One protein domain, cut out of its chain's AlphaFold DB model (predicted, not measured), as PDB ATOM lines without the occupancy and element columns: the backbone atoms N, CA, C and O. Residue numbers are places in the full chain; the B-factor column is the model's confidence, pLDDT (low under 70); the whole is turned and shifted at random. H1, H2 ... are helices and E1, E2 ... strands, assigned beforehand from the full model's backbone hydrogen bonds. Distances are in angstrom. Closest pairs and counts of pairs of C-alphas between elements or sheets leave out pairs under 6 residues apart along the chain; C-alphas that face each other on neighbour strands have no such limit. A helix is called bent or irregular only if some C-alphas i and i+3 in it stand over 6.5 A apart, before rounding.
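This is residues 124 to 171 of the 396 residues of an uncharacterized protein of Lachnoanaerobaculum saburreum (UniProt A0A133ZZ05). A small two-stranded hairpin, E1 and E2, has one short helix, H1, packed over one of its faces on the E1 side, and a long loop runs out from the end opposite the hairpin's turn. Residues 151 to 156 of that loop stick out, and the chain then folds back through the short strand E3, beside which the first printed residues, 124 to 125, are paired. The printed part has 48 residues, with three named strands and one named helix in the order E1, E2, E3, H1; the sheet has the order E1 - E2 and is antiparallel. The class is mixed, helices and strands, with 21 residues, under half, in named elements. The whole is loose, with a radius of gyration of the C-alphas of 12.6 A, and elongated, spanning 35 by 22 by 19 A.

The printed part begins with residues 124 to 125, a short pairing that runs parallel with residues 159 to 160 of E3, a strand of residues 158 to 160. E1, residues 128 to 132, follows, and E2, residues 139 to 143, is its antiparallel neighbour, with an angle of 158 degrees between their N-to-C directions. The two form a hairpin. The C-alphas of Ile 130 and Tyr 141 face each other at 5.0 A, and those of Asn 131 and Ile 140 at 4.8 A. N 130 and O 141 are within hydrogen-bond range at 2.9 A, and so are N 143 and O 128, also at 2.9 A. E3 pairs with no named strand. E2 and E3 have 3 pairs of C-alphas within 8 A, the closest being those of Phe 142 and Val 159, 6.9 A apart. E1 and E3 are apart. H1, residues 163 to 170, has 6 pairs of C-alphas within 8 A with E1, the closest being those of Asn 131 and Ala 169, 5.5 A apart; the centres of E1 and H1 are 8.9 A apart. H1 and E2 are near each other, with 6 pairs of C-alphas within 10 A. E3 and H1 are apart, though they follow each other in the chain. In H1 every O i to N i+4 pair is within hydrogen-bond range.

E1 runs from Glu 128, whose C-alpha is at (26.331, 44.965, 70.666), to Ala 132, and measures 11.9 A from first to last C-alpha. E2 runs from Lys 139 to Arg 143, whose C-alpha is at (29.668, 48.621, 69.174), over 12.6 A. E3, from Ser 158 to Ser 160, has three residues. H1 goes from Tyr 163 to Val 170, 10.6 A from first to last C-alpha, and its last C-alpha is at (32.329, 33.739, 72.103). H1 is not bent.

The two C-alphas farthest apart are those of Trp 134, in the link between E1 and E2, and Gly 153, in the link between E2 and E3, at 36.9 A. The first and last printed C-alphas, of Asn 124 and Gly 171, are 23.6 A apart. The link from E1 to E2 is short, with 6 residues, and the link from E3 to H1 is tight, with 2 residues. The link from E2 to E3 is long: residues 144 to 157 hold no named element, and their C-alphas lie 7 to 21 A from the mean of the C-alphas. Within it residues 151 to 156 stand free. The printed part runs from residue 124 to 171 and has no cut. The mean pLDDT of the printed part is 95.2, and no printed residue is under 70.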
ATOM      1  N   ASN A 124      29.579  54.177  78.888       95.12
ATOM      2  CA  ASN A 124      28.479  53.613  78.113       95.12
ATOM      3  C   ASN A 124      28.556  52.093  78.065       95.12
ATOM      4  O   ASN A 124      29.634  51.512  77.995       95.12
ATOM      5  N   ALA A 125      27.397  51.446  78.045       94.94
ATOM      6  CA  ALA A 125      27.316  50.032  77.712       94.94
ATOM      7  C   ALA A 125      27.391  49.841  76.190       94.94
ATOM      8  O   ALA A 125      26.870  50.658  75.419       94.94
ATOM      9  N   ALA A 126      28.005  48.742  75.762       96.31
ATOM     10  CA  ALA A 126      28.005  48.313  74.376       96.31
ATOM     11  C   ALA A 126      26.563  48.095  73.903       96.31
ATOM     12  O   ALA A 126      25.756  47.466  74.587       96.31
ATOM     13  N   SER A 127      26.238  48.589  72.711       94.62
ATOM     14  CA  SER A 127      24.967  48.267  72.057       94.62
ATOM     15  C   SER A 127      24.956  46.839  71.517       94.62
ATOM     16  O   SER A 127      23.892  46.259  71.334       94.62
ATOM     17  N   GLU A 128      26.138  46.303  71.211       95.50
ATOM     18  CA  GLU A 128      26.331  44.965  70.666       95.50
ATOM     19  C   GLU A 128      27.768  44.504  70.948       95.50
ATOM     20  O   GLU A 128      28.713  45.286  70.788       95.50
ATOM     21  N   VAL A 129      27.933  43.237  71.334       97.12
ATOM     22  CA  VAL A 129      29.237  42.569  71.452       97.12
ATOM     23  C   VAL A 129      29.348  41.549  70.331       97.12
ATOM     24  O   VAL A 129      28.524  40.645  70.224       97.12
ATOM     25  N   ILE A 130      30.365  41.697  69.490       96.25
ATOM     26  CA  ILE A 130      30.505  40.924  68.256       96.25
ATOM     27  C   ILE A 130      31.782  40.113  68.313       96.25
ATOM     28  O   ILE A 130      32.876  40.662  68.418       96.25
ATOM     29  N   ASN A 131      31.641  38.803  68.160       96.69
ATOM     30  CA  ASN A 131      32.760  37.909  67.914       96.69
ATOM     31  C   ASN A 131      33.074  37.893  66.410       96.69
ATOM     32  O   ASN A 131      32.386  37.228  65.634       96.69
ATOM     33  N   ALA A 132      34.086  38.657  65.991       96.31
ATOM     34  CA  ALA A 132      34.493  38.776  64.594       96.31
ATOM     35  C   ALA A 132      35.332  37.568  64.169       96.31
ATOM     36  O   ALA A 132      36.560  37.618  64.066       96.31
ATOM     37  N   THR A 133      34.645  36.455  63.915       95.31
ATOM     38  CA  THR A 133      35.253  35.181  63.504       95.31
ATOM     39  C   THR A 133      35.870  35.218  62.104       95.31
ATOM     40  O   THR A 133      36.622  34.306  61.765       95.31
ATOM     41  N   TRP A 134      35.575  36.257  61.315       95.50
ATOM     42  CA  TRP A 134      36.116  36.491  59.973       95.50
ATOM     43  C   TRP A 134      37.492  37.175  59.963       95.50
ATOM     44  O   TRP A 134      38.094  37.287  58.898       95.50
ATOM     45  N   GLU A 135      37.999  37.645  61.106       96.75
ATOM     46  CA  GLU A 135      39.316  38.290  61.193       96.75
ATOM     47  C   GLU A 135      40.421  37.336  61.655       96.75
ATOM     48  O   GLU A 135      40.175  36.368  62.379       96.75
ATOM     49  N   ASN A 136      41.663  37.647  61.263       94.81
ATOM     50  CA  ASN A 136      42.860  36.938  61.704       94.81
ATOM     51  C   ASN A 136      43.971  37.933  62.116       94.81
ATOM     52  O   ASN A 136      44.476  38.648  61.248       94.81
ATOM     53  N   PRO A 137      44.364  38.004  63.403       93.62
ATOM     54  CA  PRO A 137      43.807  37.249  64.528       93.62
ATOM     55  C   PRO A 137      42.339  37.617  64.799       93.62
ATOM     56  O   PRO A 137      41.907  38.730  64.497       93.62
ATOM     57  N   LYS A 138      41.578  36.673  65.369       94.44
ATOM     58  CA  LYS A 138      40.171  36.883  65.750       94.44
ATOM     59  C   LYS A 138      40.058  38.033  66.751       94.44
ATOM     60  O   LYS A 138      40.907  38.166  67.632       94.44
ATOM     61  N   LYS A 139      38.986  38.821  66.651       95.69
ATOM     62  CA  LYS A 139      38.743  39.982  67.522       95.69
ATOM     63  C   LYS A 139      37.334  39.986  68.098       95.69
ATOM     64  O   LYS A 139      36.419  39.374  67.551       95.69
ATOM     65  N   ILE A 140      37.167  40.729  69.189       96.19
ATOM     66  CA  ILE A 140      35.864  41.044  69.773       96.19
ATOM     67  C   ILE A 140      35.651  42.546  69.631       96.19
ATOM     68  O   ILE A 140      36.459  43.337  70.117       96.19
ATOM     69  N   TYR A 141      34.574  42.933  68.954       96.06
ATOM     70  CA  TYR A 141      34.185  44.329  68.803       96.06
ATOM     71  C   TYR A 141      33.073  44.685  69.782       96.06
ATOM     72  O   TYR A 141      32.125  43.923  69.972       96.06
ATOM     73  N   PHE A 142      33.168  45.888  70.336       96.56
ATOM     74  CA  PHE A 142      32.147  46.502  71.172       96.56
ATOM     75  C   PHE A 142      31.566  47.667  70.379       96.56
ATOM     76  O   PHE A 142      32.244  48.671  70.156       96.56
ATOM     77  N   ARG A 143      30.334  47.525  69.883       94.50
ATOM     78  CA  ARG A 143      29.668  48.621  69.174       94.50
ATOM     79  C   ARG A 143      29.026  49.576  70.167       94.50
ATOM     80  O   ARG A 143      28.557  49.174  71.228       94.50
ATOM     81  N   PHE A 144      28.977  50.840  69.780       94.31
ATOM     82  CA  PHE A 144      28.337  51.912  70.524       94.31
ATOM     83  C   PHE A 144      27.433  52.722  69.595       94.31
ATOM     84  O   PHE A 144      27.497  52.608  68.367       94.31
ATOM     85  N   LYS A 145      26.539  53.509  70.192       93.62
ATOM     86  CA  LYS A 145      25.585  54.334  69.447       93.62
ATOM     87  C   LYS A 145      26.325  55.449  68.697       93.62
ATOM     88  O   LYS A 145      27.381  55.908  69.104       93.62
ATOM     89  N   LYS A 146      25.775  55.917  67.580       93.38
ATOM     90  CA  LYS A 146      26.318  57.114  66.921       93.38
ATOM     91  C   LYS A 146      25.986  58.340  67.773       93.38
ATOM     92  O   LYS A 146      24.832  58.495  68.165       93.38
ATOM     93  N   GLY A 147      26.961  59.205  68.032       95.00
ATOM     94  CA  GLY A 147      26.754  60.428  68.806       95.00
ATOM     95  C   GLY A 147      28.057  61.096  69.220       95.00
ATOM     96  O   GLY A 147      29.139  60.674  68.811       95.00
ATOM     97  N   TYR A 148      27.923  62.135  70.037       95.88
ATOM     98  CA  TYR A 148      29.038  62.836  70.660       95.88
ATOM     99  C   TYR A 148      29.219  62.345  72.096       95.88
ATOM    100  O   TYR A 148      28.253  62.287  72.857       95.88
ATOM    101  N   TYR A 149      30.446  61.990  72.463       96.38
ATOM    102  CA  TYR A 149      30.762  61.380  73.749       96.38
ATOM    103  C   TYR A 149      31.642  62.309  74.574       96.38
ATOM    104  O   TYR A 149      32.711  62.714  74.123       96.38
ATOM    105  N   LEU A 150      31.175  62.646  75.773       95.00
ATOM    106  CA  LEU A 150      31.901  63.506  76.699       95.00
ATOM    107  C   LEU A 150      32.967  62.724  77.465       95.00
ATOM    108  O   LEU A 150      32.777  61.551  77.775       95.00
ATOM    109  N   GLU A 151      34.056  63.403  77.804       96.12
ATOM    110  CA  GLU A 151      35.034  62.933  78.783       96.12
ATOM    111  C   GLU A 151      34.486  63.088  80.207       96.12
ATOM    112  O   GLU A 151      33.608  63.916  80.470       96.12
ATOM    113  N   ASP A 152      35.021  62.297  81.134       95.25
ATOM    114  CA  ASP A 152      34.760  62.428  82.567       95.25
ATOM    115  C   ASP A 152      36.076  62.766  83.277       95.25
ATOM    116  O   ASP A 152      36.879  61.896  83.620       95.25
ATOM    117  N   GLY A 153      36.356  64.065  83.399       94.00
ATOM    118  CA  GLY A 153      37.642  64.562  83.882       94.00
ATOM    119  C   GLY A 153      38.787  64.157  82.952       94.00
ATOM    120  O   GLY A 153      38.882  64.648  81.837       94.00
ATOM    121  N   GLN A 154      39.665  63.270  83.425       93.50
ATOM    122  CA  GLN A 154      40.788  62.730  82.643       93.50
ATOM    123  C   GLN A 154      40.436  61.452  81.863       93.50
ATOM    124  O   GLN A 154      41.285  60.920  81.148       93.50
ATOM    125  N   TYR A 155      39.235  60.898  82.055       93.94
ATOM    126  CA  TYR A 155      38.861  59.613  81.480       93.94
ATOM    127  C   TYR A 155      38.223  59.794  80.096       93.94
ATOM    128  O   TYR A 155      37.174  60.442  79.991       93.94
ATOM    129  N   PRO A 156      38.810  59.199  79.040       94.44
ATOM    130  CA  PRO A 156      38.212  59.226  77.717       94.44
ATOM    131  C   PRO A 156      36.937  58.365  77.669       94.44
ATOM    132  O   PRO A 156      36.790  57.420  78.459       94.44
ATOM    133  N   PRO A 157      36.028  58.633  76.715       96.12
ATOM    134  CA  PRO A 157      34.835  57.828  76.519       96.12
ATOM    135  C   PRO A 157      35.145  56.342  76.381       96.12
ATOM    136  O   PRO A 157      36.022  55.934  75.620       96.12
ATOM    137  N   SER A 158      34.387  55.532  77.106       94.81
ATOM    138  CA  SER A 158      34.601  54.099  77.224       94.81
ATOM    139  C   SER A 158      33.304  53.330  77.016       94.81
ATOM    140  O   SER A 158      32.209  53.764  77.391       94.81
ATOM    141  N   VAL A 159      33.452  52.147  76.426       95.62
ATOM    142  CA  VAL A 159      32.364  51.202  76.190       95.62
ATOM    143  C   VAL A 159      32.654  49.936  76.977       95.62
ATOM    144  O   VAL A 159      33.707  49.327  76.804       95.62
ATOM    145  N   SER A 160      31.724  49.536  77.834       94.94
ATOM    146  CA  SER A 160      31.812  48.301  78.607       94.94
ATOM    147  C   SER A 160      30.836  47.251  78.083       94.94
ATOM    148  O   SER A 160      29.789  47.571  77.522       94.94
ATOM    149  N   ALA A 161      31.153  45.977  78.288       96.19
ATOM    150  CA  ALA A 161      30.152  44.918  78.254       96.19
ATOM    151  C   ALA A 161      30.305  44.029  79.478       96.19
ATOM    152  O   ALA A 161      31.362  43.996  80.114       96.19
ATOM    153  N   THR A 162      29.246  43.298  79.805       95.62
ATOM    154  CA  THR A 162      29.310  42.350  80.910       95.62
ATOM    155  C   THR A 162      30.079  41.099  80.491       95.62
ATOM    156  O   THR A 162      30.122  40.736  79.313       95.62
ATOM    157  N   TYR A 163      30.644  40.378  81.461       95.69
ATOM    158  CA  TYR A 163      31.253  39.070  81.199       95.69
ATOM    159  C   TYR A 163      30.280  38.098  80.523       95.69
ATOM    160  O   TYR A 163      30.687  37.349  79.640       95.69
ATOM    161  N   LYS A 164      28.987  38.169  80.866       93.69
ATOM    162  CA  LYS A 164      27.932  37.361  80.246       93.69
ATOM    163  C   LYS A 164      27.773  37.666  78.755       93.69
ATOM    164  O   LYS A 164      27.646  36.734  77.965       93.69
ATOM    165  N   ASP A 165      27.803  38.936  78.359       94.56
ATOM    166  CA  ASP A 165      27.677  39.325  76.947       94.56
ATOM    167  C   ASP A 165      28.864  38.813  76.129       94.56
ATOM    168  O   ASP A 165      28.686  38.245  75.050       94.56
ATOM    169  N   VAL A 166      30.074  38.932  76.683       95.94
ATOM    170  CA  VAL A 166      31.297  38.412  76.059       95.94
ATOM    171  C   VAL A 166      31.262  36.884  75.975       95.94
ATOM    172  O   VAL A 166      31.518  36.326  74.908       95.94
ATOM    173  N   ALA A 167      30.888  36.198  77.061       95.62
ATOM    174  CA  ALA A 167      30.760  34.742  77.104       95.62
ATOM    175  C   ALA A 167      29.760  34.227  76.056       95.62
ATOM    176  O   ALA A 167      30.060  33.282  75.324       95.62
ATOM    177  N   ASN A 168      28.610  34.892  75.923       93.88
ATOM    178  CA  ASN A 168      27.610  34.571  74.908       93.88
ATOM    179  C   ASN A 168      28.152  34.778  73.488       93.88
ATOM    180  O   ASN A 168      27.995  33.890  72.648       93.88
ATOM    181  N   ALA A 169      28.820  35.906  73.224       94.81
ATOM    182  CA  ALA A 169      29.376  36.222  71.909       94.81
ATOM    183  C   ALA A 169      30.440  35.202  71.463       94.81
ATOM    184  O   ALA A 169      30.505  34.829  70.289       94.81
ATOM    185  N   VAL A 170      31.259  34.710  72.397       94.31
ATOM    186  CA  VAL A 170      32.329  33.739  72.103       94.31
ATOM    187  C   VAL A 170      31.919  32.273  72.285       94.31
ATOM    188  O   VAL A 170      32.700  31.373  71.985       94.31
ATOM    189  N   GLY A 171      30.676  32.010  72.699       93.31
ATOM    190  CA  GLY A 171      30.119  30.660  72.793       93.31
ATOM    191  C   GLY A 171      30.584  29.852  74.009       93.31
ATOM    192  O   GLY A 171      30.566  28.618  73.957       93.31
TER     193      GLY A 171